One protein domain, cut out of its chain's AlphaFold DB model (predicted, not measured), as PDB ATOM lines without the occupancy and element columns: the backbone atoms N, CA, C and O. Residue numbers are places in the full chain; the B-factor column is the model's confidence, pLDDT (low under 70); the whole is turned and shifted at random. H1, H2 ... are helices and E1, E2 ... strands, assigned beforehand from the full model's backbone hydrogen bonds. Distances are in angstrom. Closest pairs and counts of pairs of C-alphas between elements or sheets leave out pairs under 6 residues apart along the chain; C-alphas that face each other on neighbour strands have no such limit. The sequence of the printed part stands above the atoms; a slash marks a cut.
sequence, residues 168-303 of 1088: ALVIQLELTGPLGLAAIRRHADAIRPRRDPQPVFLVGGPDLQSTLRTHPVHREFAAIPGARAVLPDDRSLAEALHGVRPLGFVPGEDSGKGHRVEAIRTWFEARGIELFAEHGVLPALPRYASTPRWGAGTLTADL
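Overview. This is residues 168 to 303 of the 1088 residues of an uncharacterized protein of Citricoccus sp. K5 (UniProt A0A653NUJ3). A strongly twisted sheet of five parallel strands runs through the middle, with H5 and H6 over one face; on its other side H4, H2 and H7, in contact one after the other, only graze it. H1 and H3 come just after the ends of E1 and E2, and a long winding stretch, residues 279 to 298, leads from the edge strand E5 to H7. The 136 printed residues hold seven named helices and five named strands, in the order E1 H1 H2 E2 H3 H4 E3 H5 E4 H6 E5 H7; the sheet's order is E3 E2 E1 E4 E5. The class is mixed, and the whole is compact and rounded, with a radius of gyration of the C-alphas of 14.2 A and spans of 39 by 34 by 32 A.

Along the chain. The strands are E3, residues 227 to 230; E2, 200 to 203; E1, 168 to 172, beginning at C-alpha 168 (-33.420, 3.256, -128.640); E4, 245 to 250, 16.0 A long; and E5, 274 to 278. The helices are H1, 173 to 176; H2, 181 to 191, 14.8 A; H3, 208 to 214; H4, 216 to 221; H5, 234 to 240; H6, 258 to 269, 16.8 A, beginning at C-alpha 258 (-22.856, 17.887, -111.312); and H7, 299 to 303, ending at C-alpha 303 (-26.558, -2.196, -124.021).

Arrangement. Within hydrogen-bond range are N 228 and O 200 between E3 and E2, 2.8 A; N 201 and O 169 between E2 and E1, 2.8 A; N 170 and O 247 between E1 and E4, 2.8 A; and N 248 and O 274 between E4 and E5, 2.8 A. Strand-helix-strand units, two parallel neighbour strands with helices between, are E1, H1 H2, E2; E2, H3 H4, E3; and E4, H6, E5; E3, H5, E4 is a split one, with E2 and E1 between its strands. The four crossovers are right-handed. H6 lies over E4 at a height over the sheet of 8.2 A and runs along the strands, at 2 degrees to E4 on the local plane; the closest C-alphas are those of Gly 248 and Phe 268, 6.1 A. H5, on the same face, has a height over the sheet of 9.2 A and lies only just over E2, with 3 C-alphas falling on it. H1 touches H6 at residues 260 to 264 alone, the closest C-alphas being those of Leu 175 and Arg 260, 5.7 A. H2 touches H7, closest at the C-alphas of His 187 and Thr 300, 5.5 A, and H4, closest at those of Leu 181 and Phe 221, 7.3 A. H3 and H4 touch only at the corner, closest at the C-alphas of Leu 212 and Arg 219, 4.7 A. H5 and H6 are apart. Every O i to N i+4 pair is within hydrogen-bond range in H2, H5, H6 and H7, against 2 of 3 in H3 and 1 of 2 in H4; H1 is too short for such a pair.

Size, cuts and confidence. The C-alphas farthest apart, those of Thr 214 and Pro 286, are 42.1 A apart. The printed part has no cut. The link from E5 to H7 is long, 20 residues, and its residues 293 to 294 pair in parallel with residues 277 to 278 of E5. The mean pLDDT of the printed part is 72.8, and 47 residues are under 70, among them residues 252 to 263 and 279 to 297.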
ATOM      1  N   ALA A 168     -33.773   2.053-127.895       85.00
ATOM      2  CA  ALA A 168     -33.420   3.256-128.640       85.00
ATOM      3  C   ALA A 168     -32.788   4.289-127.702       85.00
ATOM      4  O   ALA A 168     -33.341   4.595-126.646       85.00
ATOM      5  N   LEU A 169     -31.629   4.830-128.074       87.12
ATOM      6  CA  LEU A 169     -30.862   5.728-127.211       87.12
ATOM      7  C   LEU A 169     -31.379   7.166-127.343       87.12
ATOM      8  O   LEU A 169     -31.471   7.682-128.454       87.12
ATOM      9  N   VAL A 170     -31.672   7.836-126.231       89.25
ATOM     10  CA  VAL A 170     -32.100   9.242-126.200       89.25
ATOM     11  C   VAL A 170     -30.983  10.098-125.602       89.25
ATOM     12  O   VAL A 170     -30.444   9.777-124.542       89.25
ATOM     13  N   ILE A 171     -30.625  11.186-126.288       88.06
ATOM     14  CA  ILE A 171     -29.539  12.101-125.910       88.06
ATOM     15  C   ILE A 171     -30.068  13.541-125.937       88.06
ATOM     16  O   ILE A 171     -30.417  14.046-127.005       88.06
ATOM     17  N   GLN A 172     -30.092  14.224-124.787       84.75
ATOM     18  CA  GLN A 172     -30.394  15.660-124.721       84.75
ATOM     19  C   GLN A 172     -29.082  16.446-124.878       84.75
ATOM     20  O   GLN A 172     -28.247  16.482-123.976       84.75
ATOM     21  N   LEU A 173     -28.872  17.053-126.046       78.75
ATOM     22  CA  LEU A 173     -27.572  17.578-126.471       78.75
ATOM     23  C   LEU A 173     -27.080  18.804-125.696       78.75
ATOM     24  O   LEU A 173     -25.874  18.976-125.532       78.75
ATOM     25  N   GLU A 174     -27.979  19.655-125.216       72.31
ATOM     26  CA  GLU A 174     -27.626  20.879-124.484       72.31
ATOM     27  C   GLU A 174     -27.118  20.543-123.079       72.31
ATOM     28  O   GLU A 174     -26.178  21.170-122.573       72.31
ATOM     29  N   LEU A 175     -27.704  19.502-122.483       66.31
ATOM     30  CA  LEU A 175     -27.329  18.973-121.181       66.31
ATOM     31  C   LEU A 175     -26.090  18.060-121.280       66.31
ATOM     32  O   LEU A 175     -25.113  18.304-120.568       66.31
ATOM     33  N   THR A 176     -26.080  17.084-122.203       72.56
ATOM     34  CA  THR A 176     -24.949  16.165-122.467       72.56
ATOM     35  C   THR A 176     -23.686  16.906-122.929       72.56
ATOM     36  O   THR A 176     -22.583  16.597-122.470       72.56
ATOM     37  N   GLY A 177     -23.837  17.908-123.801       65.31
ATOM     38  CA  GLY A 177     -22.762  18.792-124.252       65.31
ATOM     39  C   GLY A 177     -21.575  18.089-124.939       65.31
ATOM     40  O   GLY A 177     -21.696  16.961-125.418       65.31
ATOM     41  N   PRO A 178     -20.395  18.743-124.981       60.25
ATOM     42  CA  PRO A 178     -19.180  18.176-125.576       60.25
ATOM     43  C   PRO A 178     -18.588  16.985-124.819       60.25
ATOM     44  O   PRO A 178     -17.755  16.284-125.379       60.25
ATOM     45  N   LEU A 179     -18.991  16.779-123.564       58.00
ATOM     46  CA  LEU A 179     -18.371  15.819-122.652       58.00
ATOM     47  C   LEU A 179     -18.866  14.389-122.928       58.00
ATOM     48  O   LEU A 179     -18.090  13.499-123.263       58.00
ATOM     49  N   GLY A 180     -20.188  14.173-122.977       67.25
ATOM     50  CA  GLY A 180     -20.744  12.855-123.326       67.25
ATOM     51  C   GLY A 180     -20.356  12.335-124.722       67.25
ATOM     52  O   GLY A 180     -20.546  11.153-125.018       67.25
ATOM     53  N   LEU A 181     -19.774  13.185-125.576       72.75
ATOM     54  CA  LEU A 181     -19.302  12.826-126.911       72.75
ATOM     55  C   LEU A 181     -18.178  11.774-126.893       72.75
ATOM     56  O   LEU A 181     -18.090  10.994-127.836       72.75
ATOM     57  N   ALA A 182     -17.337  11.686-125.855       73.19
ATOM     58  CA  ALA A 182     -16.244  10.705-125.834       73.19
ATOM     59  C   ALA A 182     -16.753   9.254-125.734       73.19
ATOM     60  O   ALA A 182     -16.325   8.386-126.502       73.19
ATOM     61  N   ALA A 183     -17.707   8.994-124.836       71.81
ATOM     62  CA  ALA A 183     -18.392   7.705-124.732       71.81
ATOM     63  C   ALA A 183     -19.237   7.410-125.987       71.81
ATOM     64  O   ALA A 183     -19.213   6.293-126.512       71.81
ATOM     65  N   ILE A 184     -19.919   8.429-126.517       80.25
ATOM     66  CA  ILE A 184     -20.784   8.308-127.694       80.25
ATOM     67  C   ILE A 184     -20.000   8.089-128.999       80.25
ATOM     68  O   ILE A 184     -20.458   7.313-129.833       80.25
ATOM     69  N   ARG A 185     -18.791   8.646-129.169       80.44
ATOM     70  CA  ARG A 185     -17.881   8.311-130.287       80.44
ATOM     71  C   ARG A 185     -17.516   6.824-130.273       80.44
ATOM     72  O   ARG A 185     -17.726   6.136-131.270       80.44
ATOM     73  N   ARG A 186     -17.066   6.303-129.117       76.88
ATOM     74  CA  ARG A 186     -16.748   4.868-128.935       76.88
ATOM     75  C   ARG A 186     -17.951   3.973-129.258       76.88
ATOM     76  O   ARG A 186     -17.783   2.905-129.844       76.88
ATOM     77  N   HIS A 187     -19.160   4.416-128.910       82.06
ATOM     78  CA  HIS A 187     -20.400   3.732-129.270       82.06
ATOM     79  C   HIS A 187     -20.682   3.778-130.783       82.06
ATOM     80  O   HIS A 187     -20.883   2.732-131.399       82.06
ATOM     81  N   ALA A 188     -20.633   4.970-131.388       83.69
ATOM     82  CA  ALA A 188     -20.910   5.216-132.803       83.69
ATOM     83  C   ALA A 188     -19.992   4.411-133.736       83.69
ATOM     84  O   ALA A 188     -20.472   3.801-134.693       83.69
ATOM     85  N   ASP A 189     -18.691   4.360-133.442       83.56
ATOM     86  CA  ASP A 189     -17.723   3.589-134.226       83.56
ATOM     87  C   ASP A 189     -17.988   2.074-134.131       83.56
ATOM     88  O   ASP A 189     -17.899   1.367-135.136       83.56
ATOM     89  N   ALA A 190     -18.405   1.581-132.958       81.12
ATOM     90  CA  ALA A 190     -18.751   0.175-132.738       81.12
ATOM     91  C   ALA A 190     -20.081  -0.257-133.393       81.12
ATOM     92  O   ALA A 190     -20.252  -1.441-133.693       81.12
ATOM     93  N   ILE A 191     -21.022   0.669-133.635       84.25
ATOM     94  CA  ILE A 191     -22.278   0.375-134.356       84.25
ATOM     95  C   ILE A 191     -22.219   0.687-135.859       84.25
ATOM     96  O   ILE A 191     -23.034   0.148-136.604       84.25
ATOM     97  N   ARG A 192     -21.242   1.473-136.343       85.38
ATOM     98  CA  ARG A 192     -21.090   1.823-137.772       85.38
ATOM     99  C   ARG A 192     -21.041   0.632-138.753       85.38
ATOM    100  O   ARG A 192     -21.556   0.808-139.854       85.38
ATOM    101  N   PRO A 193     -20.492  -0.559-138.426       85.00
ATOM    102  CA  PRO A 193     -20.557  -1.716-139.325       85.00
ATOM    103  C   PRO A 193     -21.857  -2.542-139.218       85.00
ATOM    104  O   PRO A 193     -21.985  -3.546-139.921       85.00
ATOM    105  N   ARG A 194     -22.825  -2.180-138.358       84.25
ATOM    106  CA  ARG A 194     -24.127  -2.873-138.287       84.25
ATOM    107  C   ARG A 194     -24.966  -2.527-139.522       84.25
ATOM    108  O   ARG A 194     -25.089  -1.363-139.886       84.25
ATOM    109  N   ARG A 195     -25.577  -3.542-140.148       79.94
ATOM    110  CA  ARG A 195     -26.455  -3.369-141.327       79.94
ATOM    111  C   ARG A 195     -27.728  -2.575-141.008       79.94
ATOM    112  O   ARG A 195     -28.266  -1.927-141.897       79.94
ATOM    113  N   ASP A 196     -28.175  -2.650-139.759       78.75
ATOM    114  CA  ASP A 196     -29.281  -1.879-139.197       78.75
ATOM    115  C   ASP A 196     -28.855  -1.442-137.776       78.75
ATOM    116  O   ASP A 196     -28.743  -2.294-136.887       78.75
ATOM    117  N   PRO A 197     -28.432  -0.179-137.570       81.38
ATOM    118  CA  PRO A 197     -28.019   0.326-136.263       81.38
ATOM    119  C   PRO A 197     -29.233   0.735-135.416       81.38
ATOM    120  O   PRO A 197     -30.240   1.202-135.942       81.38
ATOM    121  N   GLN A 198     -29.119   0.608-134.090       79.38
ATOM    122  CA  GLN A 198     -30.190   1.009-133.171       79.38
ATOM    123  C   GLN A 198     -30.550   2.503-133.328       79.38
ATOM    124  O   GLN A 198     -29.649   3.313-133.573       79.38
ATOM    125  N   PRO A 199     -31.828   2.906-133.177       84.31
ATOM    126  CA  PRO A 199     -32.213   4.309-133.283       84.31
ATOM    127  C   PRO A 199     -31.546   5.166-132.201       84.31
ATOM    128  O   PRO A 199     -31.496   4.775-131.032       84.31
ATOM    129  N   VAL A 200     -31.081   6.357-132.587       89.44
ATOM    130  CA  VAL A 200     -30.537   7.357-131.659       89.44
ATOM    131  C   VAL A 200     -31.307   8.663-131.833       89.44
ATOM    132  O   VAL A 200     -31.266   9.282-132.894       89.44
ATOM    133  N   PHE A 201     -32.017   9.090-130.796       90.69
ATOM    134  CA  PHE A 201     -32.837  10.296-130.797       90.69
ATOM    135  C   PHE A 201     -32.089  11.450-130.128       90.69
ATOM    136  O   PHE A 201     -31.765  11.406-128.942       90.69
ATOM    137  N   LEU A 202     -31.803  12.482-130.918       89.88
ATOM    138  CA  LEU A 202     -31.106  13.691-130.500       89.88
ATOM    139  C   LEU A 202     -32.134  14.778-130.188       89.88
ATOM    140  O   LEU A 202     -32.869  15.191-131.084       89.88
ATOM    141  N   VAL A 203     -32.167  15.241-128.941       87.12
ATOM    142  CA  VAL A 203     -33.130  16.230-128.436       87.12
ATOM    143  C   VAL A 203     -32.395  17.512-128.031       87.12
ATOM    144  O   VAL A 203     -31.289  17.460-127.493       87.12
ATOM    145  N   GLY A 204     -32.995  18.672-128.293       79.00
ATOM    146  CA  GLY A 204     -32.455  20.000-127.977       79.00
ATOM    147  C   GLY A 204     -33.423  21.102-128.415       79.00
ATOM    148  O   GLY A 204     -34.471  20.788-128.975       79.00
ATOM    149  N   GLY A 205     -33.090  22.368-128.163       72.12
ATOM    150  CA  GLY A 205     -33.945  23.534-128.398       72.12
ATOM    151  C   GLY A 205     -34.404  23.756-129.852       72.12
ATOM    152  O   GLY A 205     -33.959  23.061-130.764       72.12
ATOM    153  N   PRO A 206     -35.275  24.755-130.103       65.44
ATOM    154  CA  PRO A 206     -35.928  24.963-131.405       65.44
ATOM    155  C   PRO A 206     -34.972  25.026-132.610       65.44
ATOM    156  O   PRO A 206     -35.268  24.476-133.671       65.44
ATOM    157  N   ASP A 207     -33.788  25.617-132.433       75.12
ATOM    158  CA  ASP A 207     -32.759  25.743-133.471       75.12
ATOM    159  C   ASP A 207     -31.949  24.460-133.735       75.12
ATOM    160  O   ASP A 207     -31.024  24.484-134.549       75.12
ATOM    161  N   LEU A 208     -32.269  23.325-133.096       78.69
ATOM    162  CA  LEU A 208     -31.522  22.058-133.169       78.69
ATOM    163  C   LEU A 208     -31.104  21.675-134.599       78.69
ATOM    164  O   LEU A 208     -29.951  21.319-134.836       78.69
ATOM    165  N   GLN A 209     -32.014  21.793-135.568       79.81
ATOM    166  CA  GLN A 209     -31.746  21.512-136.985       79.81
ATOM    167  C   GLN A 209     -30.651  22.412-137.585       79.81
ATOM    168  O   GLN A 209     -29.877  21.962-138.430       79.81
ATOM    169  N   SER A 210     -30.565  23.673-137.157       79.69
ATOM    170  CA  SER A 210     -29.474  24.585-137.510       79.69
ATOM    171  C   SER A 210     -28.189  24.191-136.777       79.69
ATOM    172  O   SER A 210     -27.161  23.953-137.413       79.69
ATOM    173  N   THR A 211     -28.266  24.012-135.456       79.31
ATOM    174  CA  THR A 211     -27.124  23.730-134.573       79.31
ATOM    175  C   THR A 211     -26.400  22.426-134.923       79.31
ATOM    176  O   THR A 211     -25.172  22.402-134.940       79.31
ATOM    177  N   LEU A 212     -27.119  21.357-135.291       83.19
ATOM    178  CA  LEU A 212     -26.531  20.099-135.788       83.19
ATOM    179  C   LEU A 212     -25.743  20.283-137.099       83.19
ATOM    180  O   LEU A 212     -24.831  19.510-137.387       83.19
ATOM    181  N   ARG A 213     -26.073  21.296-137.910       81.44
ATOM    182  CA  ARG A 213     -25.345  21.612-139.149       81.44
ATOM    183  C   ARG A 213     -24.166  22.552-138.901       81.44
ATOM    184  O   ARG A 213     -23.129  22.382-139.546       81.44
ATOM    185  N   THR A 214     -24.296  23.526-138.002       79.50
ATOM    186  CA  THR A 214     -23.322  24.620-137.821       79.50
ATOM    187  C   THR A 214     -22.321  24.397-136.688       79.50
ATOM    188  O   THR A 214     -21.141  24.695-136.871       79.50
ATOM    189  N   HIS A 215     -22.744  23.866-135.539       80.44
ATOM    190  CA  HIS A 215     -21.909  23.776-134.341       80.44
ATOM    191  C   HIS A 215     -21.032  22.505-134.364       80.44
ATOM    192  O   HIS A 215     -21.587  21.404-134.450       80.44
ATOM    193  N   PRO A 216     -19.685  22.603-134.263       77.12
ATOM    194  CA  PRO A 216     -18.780  21.470-134.506       77.12
ATOM    195  C   PRO A 216     -19.105  20.216-133.687       77.12
ATOM    196  O   PRO A 216     -19.241  19.135-134.250       77.12
ATOM    197  N   VAL A 217     -19.322  20.382-132.380       74.31
ATOM    198  CA  VAL A 217     -19.643  19.287-131.450       74.31
ATOM    199  C   VAL A 217     -20.976  18.618-131.800       74.31
ATOM    200  O   VAL A 217     -21.087  17.398-131.771       74.31
ATOM    201  N   HIS A 218     -22.003  19.397-132.154       81.38
ATOM    202  CA  HIS A 218     -23.342  18.855-132.416       81.38
ATOM    203  C   HIS A 218     -23.401  18.153-133.781       81.38
ATOM    204  O   HIS A 218     -24.117  17.162-133.931       81.38
ATOM    205  N   ARG A 219     -22.579  18.587-134.746       82.94
ATOM    206  CA  ARG A 219     -22.381  17.884-136.022       82.94
ATOM    207  C   ARG A 219     -21.828  16.467-135.831       82.94
ATOM    208  O   ARG A 219     -22.164  15.585-136.615       82.94
ATOM    209  N   GLU A 220     -21.029  16.217-134.794       82.44
ATOM    210  CA  GLU A 220     -20.547  14.861-134.494       82.44
ATOM    211  C   GLU A 220     -21.646  13.953-133.930       82.44
ATOM    212  O   GLU A 220     -21.736  12.796-134.338       82.44
ATOM    213  N   PHE A 221     -22.546  14.471-133.087       84.81
ATOM    214  CA  PHE A 221     -23.738  13.716-132.681       84.81
ATOM    215  C   PHE A 221     -24.649  13.405-133.885       84.81
ATOM    216  O   PHE A 221     -25.174  12.299-133.990       84.81
ATOM    217  N   ALA A 222     -24.768  14.321-134.853       85.44
ATOM    218  CA  ALA A 222     -25.479  14.064-136.112       85.44
ATOM    219  C   ALA A 222     -24.824  12.976-136.996       85.44
ATOM    220  O   ALA A 222     -25.472  12.469-137.910       85.44
ATOM    221  N   ALA A 223     -23.560  12.614-136.744       86.12
ATOM    222  CA  ALA A 223     -22.811  11.599-137.488       86.12
ATOM    223  C   ALA A 223     -22.874  10.187-136.857       86.12
ATOM    224  O   ALA A 223     -22.213   9.260-137.343       86.12
ATOM    225  N   ILE A 224     -23.656  10.000-135.786       87.81
ATOM    226  CA  ILE A 224     -23.900   8.684-135.182       87.81
ATOM    227  C   ILE A 224     -24.798   7.853-136.125       87.81
ATOM    228  O   ILE A 224     -25.840   8.344-136.567       87.81
ATOM    229  N   PRO A 225     -24.455   6.589-136.436       85.81
ATOM    230  CA  PRO A 225     -25.326   5.703-137.210       85.81
ATOM    231  C   PRO A 225     -26.695   5.545-136.533       85.81
ATOM    232  O   PRO A 225     -26.759   5.168-135.368       85.81
ATOM    233  N   GLY A 226     -27.780   5.834-137.256       83.31
ATOM    234  CA  GLY A 226     -29.148   5.792-136.715       83.31
ATOM    235  C   GLY A 226     -29.645   7.092-136.061       83.31
ATOM    236  O   GLY A 226     -30.783   7.117-135.589       83.31
ATOM    237  N   ALA A 227     -28.846   8.169-136.055       88.94
ATOM    238  CA  ALA A 227     -29.229   9.464-135.486       88.94
ATOM    239  C   ALA A 227     -30.446  10.112-136.171       88.94
ATOM    240  O   ALA A 227     -30.516  10.217-137.398       88.94
ATOM    241  N   ARG A 228     -31.380  10.622-135.362       90.06
ATOM    242  CA  ARG A 228     -32.534  11.430-135.779       90.06
ATOM    243  C   ARG A 228     -32.708  12.609-134.826       90.06
ATOM    244  O   ARG A 228     -32.715  12.426-133.613       90.06
ATOM    245  N   ALA A 229     -32.858  13.810-135.374       86.12
ATOM    246  CA  ALA A 229     -33.160  15.008-134.595       86.12
ATOM    247  C   ALA A 229     -34.658  15.066-134.266       86.12
ATOM    248  O   ALA A 229     -35.484  14.918-135.168       86.12
ATOM    249  N   VAL A 230     -34.989  15.312-133.002       83.56
ATOM    250  CA  VAL A 230     -36.358  15.435-132.487       83.56
ATOM    251  C   VAL A 230     -36.482  16.780-131.775       83.56
ATOM    252  O   VAL A 230     -35.566  17.192-131.063       83.56
ATOM    253  N   LEU A 231     -37.595  17.481-131.992       73.06
ATOM    254  CA  LEU A 231     -37.899  18.716-131.271       73.06
ATOM    255  C   LEU A 231     -38.095  18.429-129.766       73.06
ATOM    256  O   LEU A 231     -38.402  17.294-129.396       73.06
ATOM    257  N   PRO A 232     -37.897  19.423-128.882       62.41
ATOM    258  CA  PRO A 232     -37.897  19.205-127.437       62.41
ATOM    259  C   PRO A 232     -39.308  19.144-126.836       62.41
ATOM    260  O   PRO A 232     -39.438  19.000-125.622       62.41
ATOM    261  N   ASP A 233     -40.351  19.298-127.655       68.06
ATOM    262  CA  ASP A 233     -41.739  19.197-127.226       68.06
ATOM    263  C   ASP A 233     -42.173  17.732-127.061       68.06
ATOM    264  O   ASP A 233     -41.786  16.839-127.820       68.06
ATOM    265  N   ASP A 234     -43.015  17.489-126.059       59.94
ATOM    266  CA  ASP A 234     -43.386  16.133-125.654       59.94
ATOM    267  C   ASP A 234     -44.235  15.397-126.705       59.94
ATOM    268  O   ASP A 234     -44.276  14.167-126.705       59.94
ATOM    269  N   ARG A 235     -44.853  16.118-127.653       65.62
ATOM    270  CA  ARG A 235     -45.573  15.512-128.780       65.62
ATOM    271  C   ARG A 235     -44.598  14.953-129.815       65.62
ATOM    272  O   ARG A 235     -44.707  13.778-130.155       65.62
ATOM    273  N   SER A 236     -43.646  15.756-130.293       72.12
ATOM    274  CA  SER A 236     -42.595  15.297-131.212       72.12
ATOM    275  C   SER A 236     -41.805  14.133-130.615       72.12
ATOM    276  O   SER A 236     -41.463  13.185-131.324       72.12
ATOM    277  N   LEU A 237     -41.556  14.171-129.302       73.38
ATOM    278  CA  LEU A 237     -40.902  13.085-128.581       73.38
ATOM    279  C   LEU A 237     -41.777  11.822-128.508       73.38
ATOM    280  O   LEU A 237     -41.280  10.734-128.796       73.38
ATOM    281  N   ALA A 238     -43.072  11.940-128.201       69.56
ATOM    282  CA  ALA A 238     -43.988  10.798-128.180       69.56
ATOM    283  C   ALA A 238     -44.177  10.157-129.570       69.56
ATOM    284  O   ALA A 238     -44.172   8.932-129.682       69.56
ATOM    285  N   GLU A 239     -44.280  10.966-130.633       76.00
ATOM    286  CA  GLU A 239     -44.336  10.485-132.021       76.00
ATOM    287  C   GLU A 239     -43.022   9.786-132.434       76.00
ATOM    288  O   GLU A 239     -43.058   8.760-133.114       76.00
ATOM    289  N   ALA A 240     -41.861  10.279-131.984       79.81
ATOM    290  CA  ALA A 240     -40.554   9.684-132.283       79.81
ATOM    291  C   ALA A 240     -40.260   8.386-131.504       79.81
ATOM    292  O   ALA A 240     -39.645   7.472-132.056       79.81
ATOM    293  N   LEU A 241     -40.688   8.294-130.240       78.50
ATOM    294  CA  LEU A 241     -40.448   7.144-129.354       78.50
ATOM    295  C   LEU A 241     -41.535   6.053-129.444       78.50
ATOM    296  O   LEU A 241     -41.486   5.058-128.717       78.50
ATOM    297  N   HIS A 242     -42.518   6.204-130.334       79.31
ATOM    298  CA  HIS A 242     -43.607   5.245-130.494       79.31
ATOM    299  C   HIS A 242     -43.108   3.858-130.956       79.31
ATOM    300  O   HIS A 242     -42.618   3.687-132.073       79.31
ATOM    301  N   GLY A 243     -43.310   2.837-130.116       71.62
ATOM    302  CA  GLY A 243     -42.991   1.434-130.425       71.62
ATOM    303  C   GLY A 243     -41.559   0.989-130.095       71.62
ATOM    304  O   GLY A 243     -41.201  -0.148-130.399       71.62
ATOM    305  N   VAL A 244     -40.753   1.841-129.454       76.38
ATOM    306  CA  VAL A 244     -39.404   1.509-128.957       76.38
ATOM    307  C   VAL A 244     -39.330   1.595-127.430       76.38
ATOM    308  O   VAL A 244     -40.203   2.177-126.781       76.38
ATOM    309  N   ARG A 245     -38.265   1.030-126.853       81.44
ATOM    310  CA  ARG A 245     -37.893   1.175-125.441       81.44
ATOM    311  C   ARG A 245     -36.832   2.285-125.324       81.44
ATOM    312  O   ARG A 245     -35.691   2.063-125.732       81.44
ATOM    313  N   PRO A 246     -37.175   3.487-124.830       84.19
ATOM    314  CA  PRO A 246     -36.262   4.620-124.796       84.19
ATOM    315  C   PRO A 246     -35.304   4.517-123.607       84.19
ATOM    316  O   PRO A 246     -35.737   4.425-122.458       84.19
ATOM    317  N   LEU A 247     -34.006   4.574-123.899       84.75
ATOM    318  CA  LEU A 247     -32.918   4.539-122.925       84.75
ATOM    319  C   LEU A 247     -32.235   5.911-122.869       84.75
ATOM    320  O   LEU A 247     -31.630   6.349-123.846       84.75
ATOM    321  N   GLY A 248     -32.337   6.600-121.737       85.75
ATOM    322  CA  GLY A 248     -31.764   7.927-121.529       85.75
ATOM    323  C   GLY A 248     -30.290   7.849-121.140       85.75
ATOM    324  O   GLY A 248     -29.959   7.310-120.084       85.75
ATOM    325  N   PHE A 249     -29.400   8.389-121.975       82.38
ATOM    326  CA  PHE A 249     -27.957   8.311-121.739       82.38
ATOM    327  C   PHE A 249     -27.465   9.330-120.700       82.38
ATOM    328  O   PHE A 249     -27.563  10.540-120.918       82.38
ATOM    329  N   VAL A 250     -26.856   8.844-119.612       79.38
ATOM    330  CA  VAL A 250     -26.189   9.685-118.603       79.38
ATOM    331  C   VAL A 250     -24.673   9.406-118.600       79.38
ATOM    332  O   VAL A 250     -24.252   8.381-118.054       79.38
ATOM    333  N   PRO A 251     -23.840  10.276-119.211       74.75
ATOM    334  CA  PRO A 251     -22.383  10.132-119.195       74.75
ATOM    335  C   PRO A 251     -21.782  10.498-117.836       74.75
ATOM    336  O   PRO A 251     -22.290  11.387-117.149       74.75
ATOM    337  N   GLY A 252     -20.641   9.897-117.506       69.38
ATOM    338  CA  GLY A 252     -19.701  10.434-116.526       69.38
ATOM    339  C   GLY A 252     -18.542  11.122-117.238       69.38
ATOM    340  O   GLY A 252     -17.899  10.510-118.079       69.38
ATOM    341  N   GLU A 253     -18.246  12.382-116.907       56.59
ATOM    342  CA  GLU A 253     -17.009  13.043-117.347       56.59
ATOM    343  C   GLU A 253     -16.472  14.042-116.311       56.59
ATOM    344  O   GLU A 253     -17.188  14.575-115.460       56.59
ATOM    345  N   ASP A 254     -15.162  14.266-116.380       51.53
ATOM    346  CA  ASP A 254     -14.316  14.455-115.199       51.53
ATOM    347  C   ASP A 254     -13.887  15.919-114.973       51.53
ATOM    348  O   ASP A 254     -12.718  16.225-114.754       51.53
ATOM    349  N   SER A 255     -14.829  16.865-115.093       38.09
ATOM    350  CA  SER A 255     -14.540  18.313-114.975       38.09
ATOM    351  C   SER A 255     -15.650  19.164-114.324       38.09
ATOM    352  O   SER A 255     -15.886  20.315-114.688       38.09
ATOM    353  N   GLY A 256     -16.308  18.619-113.293       41.69
ATOM    354  CA  GLY A 256     -16.885  19.436-112.211       41.69
ATOM    355  C   GLY A 256     -18.212  20.166-112.472       41.69
ATOM    356  O   GLY A 256     -18.378  21.285-111.994       41.69
ATOM    357  N   LYS A 257     -19.182  19.567-113.186       43.41
ATOM    358  CA  LYS A 257     -20.536  20.156-113.380       43.41
ATOM    359  C   LYS A 257     -21.690  19.193-113.077       43.41
ATOM    360  O   LYS A 257     -22.472  18.833-113.958       43.41
ATOM    361  N   GLY A 258     -21.823  18.815-111.802       48.78
ATOM    362  CA  GLY A 258     -22.856  17.887-111.312       48.78
ATOM    363  C   GLY A 258     -24.304  18.296-111.629       48.78
ATOM    364  O   GLY A 258     -25.129  17.425-111.899       48.78
ATOM    365  N   HIS A 259     -24.607  19.600-111.720       52.59
ATOM    366  CA  HIS A 259     -25.947  20.081-112.095       52.59
ATOM    367  C   HIS A 259     -26.423  19.553-113.462       52.59
ATOM    368  O   HIS A 259     -27.625  19.423-113.679       52.59
ATOM    369  N   ARG A 260     -25.507  19.205-114.386       58.41
ATOM    370  CA  ARG A 260     -25.877  18.658-115.703       58.41
ATOM    371  C   ARG A 260     -26.359  17.221-115.596       58.41
ATOM    372  O   ARG A 260     -27.399  16.910-116.159       58.41
ATOM    373  N   VAL A 261     -25.657  16.378-114.839       64.56
ATOM    374  CA  VAL A 261     -26.070  14.992-114.563       64.56
ATOM    375  C   VAL A 261     -27.463  14.982-113.932       64.56
ATOM    376  O   VAL A 261     -28.354  14.292-114.419       64.56
ATOM    377  N   GLU A 262     -27.683  15.823-112.921       58.81
ATOM    378  CA  GLU A 262     -28.969  15.932-112.228       58.81
ATOM    379  C   GLU A 262     -30.088  16.485-113.135       58.81
ATOM    380  O   GLU A 262     -31.234  16.028-113.073       58.81
ATOM    381  N   ALA A 263     -29.767  17.422-114.035       59.81
ATOM    382  CA  ALA A 263     -30.705  17.922-115.036       59.81
ATOM    383  C   ALA A 263     -31.079  16.861-116.085       59.81
ATOM    384  O   ALA A 263     -32.266  16.717-116.371       59.81
ATOM    385  N   ILE A 264     -30.107  16.099-116.607       70.50
ATOM    386  CA  ILE A 264     -30.327  14.968-117.531       70.50
ATOM    387  C   ILE A 264     -31.228  13.925-116.862       70.50
ATOM    388  O   ILE A 264     -32.271  13.563-117.404       70.50
ATOM    389  N   ARG A 265     -30.843  13.492-115.654       71.44
ATOM    390  CA  ARG A 265     -31.558  12.505-114.839       71.44
ATOM    391  C   ARG A 265     -33.025  12.899-114.653       71.44
ATOM    392  O   ARG A 265     -33.922  12.142-115.016       71.44
ATOM    393  N   THR A 266     -33.267  14.118-114.169       59.53
ATOM    394  CA  THR A 266     -34.628  14.618-113.918       59.53
ATOM    395  C   THR A 266     -35.430  14.803-115.213       59.53
ATOM    396  O   THR A 266     -36.643  14.606-115.211       59.53
ATOM    397  N   TRP A 267     -34.784  15.170-116.329       71.88
ATOM    398  CA  TRP A 267     -35.457  15.351-117.621       71.88
ATOM    399  C   TRP A 267     -35.970  14.027-118.209       71.88
ATOM    400  O   TRP A 267     -37.080  14.004-118.746       71.88
ATOM    401  N   PHE A 268     -35.198  12.939-118.072       75.56
ATOM    402  CA  PHE A 268     -35.596  11.591-118.496       75.56
ATOM    403  C   PHE A 268     -36.639  10.957-117.563       75.56
ATOM    404  O   PHE A 268     -37.636  10.422-118.049       75.56
ATOM    405  N   GLU A 269     -36.459  11.045-116.238       65.81
ATOM    406  CA  GLU A 269     -37.406  10.473-115.266       65.81
ATOM    407  C   GLU A 269     -38.805  11.088-115.387       65.81
ATOM    408  O   GLU A 269     -39.795  10.357-115.425       65.81
ATOM    409  N   ALA A 270     -38.897  12.415-115.552       54.81
ATOM    410  CA  ALA A 270     -40.166  13.117-115.774       54.81
ATOM    411  C   ALA A 270     -40.900  12.691-117.066       54.81
ATOM    412  O   ALA A 270     -42.058  13.053-117.263       54.81
ATOM    413  N   ARG A 271     -40.229  11.929-117.942       67.44
ATOM    414  CA  ARG A 271     -40.721  11.427-119.233       67.44
ATOM    415  C   ARG A 271     -40.791   9.899-119.297       67.44
ATOM    416  O   ARG A 271     -40.964   9.352-120.378       67.44
ATOM    417  N   GLY A 272     -40.629   9.193-118.172       64.19
ATOM    418  CA  GLY A 272     -40.690   7.725-118.139       64.19
ATOM    419  C   GLY A 272     -39.628   7.030-119.005       64.19
ATOM    420  O   GLY A 272     -39.835   5.895-119.433       64.19
ATOM    421  N   ILE A 273     -38.516   7.713-119.295       78.88
ATOM    422  CA  ILE A 273     -37.398   7.183-120.083       78.88
ATOM    423  C   ILE A 273     -36.463   6.413-119.141       78.88
ATOM    424  O   ILE A 273     -36.058   6.929-118.098       78.88
ATOM    425  N   GLU A 274     -36.116   5.176-119.499       80.19
ATOM    426  CA  GLU A 274     -35.280   4.297-118.674       80.19
ATOM    427  C   GLU A 274     -33.849   4.852-118.607       80.19
ATOM    428  O   GLU A 274     -33.172   4.978-119.626       80.19
ATOM    429  N   LEU A 275     -33.376   5.209-117.412       79.69
ATOM    430  CA  LEU A 275     -32.027   5.751-117.232       79.69
ATOM    431  C   LEU A 275     -30.955   4.684-117.476       79.69
ATOM    432  O   LEU A 275     -30.979   3.622-116.856       79.69
ATOM    433  N   PHE A 276     -29.959   5.014-118.299       81.31
ATOM    434  CA  PHE A 276     -28.773   4.191-118.519       81.31
ATOM    435  C   PHE A 276     -27.515   5.013-118.206       81.31
ATOM    436  O   PHE A 276     -27.093   5.865-118.995       81.31
ATOM    437  N   ALA A 277     -26.948   4.790-117.018       76.56
ATOM    438  CA  ALA A 277     -25.915   5.650-116.436       76.56
ATOM    439  C   ALA A 277     -24.544   4.968-116.339       76.56
ATOM    440  O   ALA A 277     -24.442   3.759-116.129       76.56
ATOM    441  N   GLU A 278     -23.478   5.750-116.481       73.50
ATOM    442  CA  GLU A 278     -22.102   5.277-116.288       73.50
ATOM    443  C   GLU A 278     -21.810   5.005-114.798       73.50
ATOM    444  O   GLU A 278     -22.414   5.603-113.898       73.50
ATOM    445  N   HIS A 279     -20.928   4.046-114.511       67.12
ATOM    446  CA  HIS A 279     -20.656   3.625-113.136       67.12
ATOM    447  C   HIS A 279     -20.129   4.789-112.274       67.12
ATOM    448  O   HIS A 279     -19.217   5.507-112.667       67.12
ATOM    449  N   GLY A 280     -20.711   4.971-111.083       62.78
ATOM    450  CA  GLY A 280     -20.377   6.071-110.167       62.78
ATOM    451  C   GLY A 280     -21.069   7.416-110.451       62.78
ATOM    452  O   GLY A 280     -20.901   8.340-109.663       62.78
ATOM    453  N   VAL A 281     -21.872   7.545-111.517       66.88
ATOM    454  CA  VAL A 281     -22.537   8.821-111.877       66.88
ATOM    455  C   VAL A 281     -23.820   9.096-111.082       66.88
ATOM    456  O   VAL A 281     -24.201  10.252-110.910       66.88
ATOM    457  N   LEU A 282     -24.490   8.053-110.578       59.25
ATOM    458  CA  LEU A 282     -25.690   8.174-109.741       59.25
ATOM    459  C   LEU A 282     -25.404   7.687-108.308       59.25
ATOM    460  O   LEU A 282     -24.875   6.577-108.159       59.25
ATOM    461  N   PRO A 283     -25.788   8.453-107.264       51.84
ATOM    462  CA  PRO A 283     -25.504   8.105-105.870       51.84
ATOM    463  C   PRO A 283     -26.234   6.825-105.439       51.84
ATOM    464  O   PRO A 283     -27.196   6.388-106.084       51.84
ATOM    465  N   ALA A 284     -25.801   6.216-104.337       50.75
ATOM    466  CA  ALA A 284     -26.302   4.927-103.845       50.75
ATOM    467  C   ALA A 284     -27.662   5.008-103.105       50.75
ATOM    468  O   ALA A 284     -27.934   4.245-102.180       50.75
ATOM    469  N   LEU A 285     -28.546   5.930-103.506       46.66
ATOM    470  CA  LEU A 285     -29.865   6.101-102.886       46.66
ATOM    471  C   LEU A 285     -30.837   4.973-103.290       46.66
ATOM    472  O   LEU A 285     -30.836   4.573-104.457       46.66
ATOM    473  N   PRO A 286     -31.761   4.535-102.404       41.81
ATOM    474  CA  PRO A 286     -32.709   3.448-102.698       41.81
ATOM    475  C   PRO A 286     -33.522   3.637-103.988       41.81
ATOM    476  O   PRO A 286     -33.786   2.674-104.704       41.81
ATOM    477  N   ARG A 287     -33.855   4.890-104.335       47.31
ATOM    478  CA  ARG A 287     -34.585   5.251-105.564       47.31
ATOM    479  C   ARG A 287     -33.805   5.032-106.874       47.31
ATOM    480  O   ARG A 287     -34.409   5.100-107.936       47.31
ATOM    481  N   TYR A 288     -32.499   4.759-106.805       52.31
ATOM    482  CA  TYR A 288     -31.622   4.470-107.953       52.31
ATOM    483  C   TYR A 288     -30.974   3.073-107.879       52.31
ATOM    484  O   TYR A 288     -30.041   2.777-108.633       52.31
ATOM    485  N   ALA A 289     -31.428   2.212-106.960       50.44
ATOM    486  CA  ALA A 289     -30.897   0.857-106.790       50.44
ATOM    487  C   ALA A 289     -31.258  -0.076-107.964       50.44
ATOM    488  O   ALA A 289     -30.524  -1.014-108.257       50.44
ATOM    489  N   SER A 290     -32.365   0.203-108.657       53.62
ATOM    490  CA  SER A 290     -32.836  -0.528-109.841       53.62
ATOM    491  C   SER A 290     -32.327   0.035-111.174       53.62
ATOM    492  O   SER A 290     -32.589  -0.561-112.216       53.62
ATOM    493  N   THR A 291     -31.621   1.171-111.176       63.22
ATOM    494  CA  THR A 291     -31.167   1.832-112.407       63.22
ATOM    495  C   THR A 291     -30.035   1.043-113.081       63.22
ATOM    496  O   THR A 291     -29.001   0.831-112.443       63.22
ATOM    497  N   PRO A 292     -30.162   0.655-114.368       66.38
ATOM    498  CA  PRO A 292     -29.076   0.043-115.126       66.38
ATOM    499  C   PRO A 292     -27.801   0.900-115.142       66.38
ATOM    500  O   PRO A 292     -27.816   2.072-115.530       66.38
ATOM    501  N   ARG A 293     -26.678   0.288-114.747       67.75
ATOM    502  CA  ARG A 293     -25.342   0.902-114.764       67.75
ATOM    503  C   ARG A 293     -24.446   0.156-115.750       67.75
ATOM    504  O   ARG A 293     -24.360  -1.070-115.664       67.75
ATOM    505  N   TRP A 294     -23.761   0.868-116.646       69.25
ATOM    506  CA  TRP A 294     -22.695   0.276-117.468       69.25
ATOM    507  C   TRP A 294     -21.334   0.424-116.785       69.25
ATOM    508  O   TRP A 294     -21.072   1.418-116.109       69.25
ATOM    509  N   GLY A 295     -20.511  -0.618-116.891       65.31
ATOM    510  CA  GLY A 295     -19.245  -0.748-116.164       65.31
ATOM    511  C   GLY A 295     -18.026  -0.390-117.014       65.31
ATOM    512  O   GLY A 295     -18.131   0.295-118.025       65.31
ATOM    513  N   ALA A 296     -16.863  -0.945-116.655       52.06
ATOM    514  CA  ALA A 296     -15.591  -0.786-117.377       52.06
ATOM    515  C   ALA A 296     -15.540  -1.465-118.774       52.06
ATOM    516  O   ALA A 296     -14.471  -1.835-119.261       52.06
ATOM    517  N   GLY A 297     -16.697  -1.679-119.407       64.50
ATOM    518  CA  GLY A 297     -16.842  -2.172-120.774       64.50
ATOM    519  C   GLY A 297     -17.007  -1.032-121.783       64.50
ATOM    520  O   GLY A 297     -16.505   0.076-121.607       64.50
ATOM    521  N   THR A 298     -17.744  -1.296-122.863       72.06
ATOM    522  CA  THR A 298     -18.221  -0.246-123.774       72.06
ATOM    523  C   THR A 298     -19.734  -0.121-123.673       72.06
ATOM    524  O   THR A 298     -20.430  -1.128-123.547       72.06
ATOM    525  N   LEU A 299     -20.241   1.109-123.808       75.81
ATOM    526  CA  LEU A 299     -21.674   1.421-123.855       75.81
ATOM    527  C   LEU A 299     -22.441   0.466-124.790       75.81
ATOM    528  O   LEU A 299     -23.473  -0.075-124.411       75.81
ATOM    529  N   THR A 300     -21.893   0.166-125.973       78.88
ATOM    530  CA  THR A 300     -22.472  -0.798-126.923       78.88
ATOM    531  C   THR A 300     -22.603  -2.209-126.346       78.88
ATOM    532  O   THR A 300     -23.661  -2.815-126.460       78.88
ATOM    533  N   ALA A 301     -21.546  -2.743-125.724       73.44
ATOM    534  CA  ALA A 301     -21.528  -4.120-125.235       73.44
ATOM    535  C   ALA A 301     -22.426  -4.329-124.006       73.44
ATOM    536  O   ALA A 301     -22.980  -5.417-123.832       73.44
ATOM    537  N   ASP A 302     -22.580  -3.298-123.171       74.19
ATOM    538  CA  ASP A 302     -23.456  -3.332-122.000       74.19
ATOM    539  C   ASP A 302     -24.932  -3.125-122.396       74.19
ATOM    540  O   ASP A 302     -25.791  -3.840-121.879       74.19
ATOM    541  N   LEU A 303     -25.229  -2.278-123.393       74.62
ATOM    542  CA  LEU A 303     -26.558  -2.196-124.021       74.62
ATOM    543  C   LEU A 303     -26.953  -3.525-124.689       74.62
ATOM    544  O   LEU A 303     -28.014  -4.073-124.384       74.62
TER     545      LEU A 303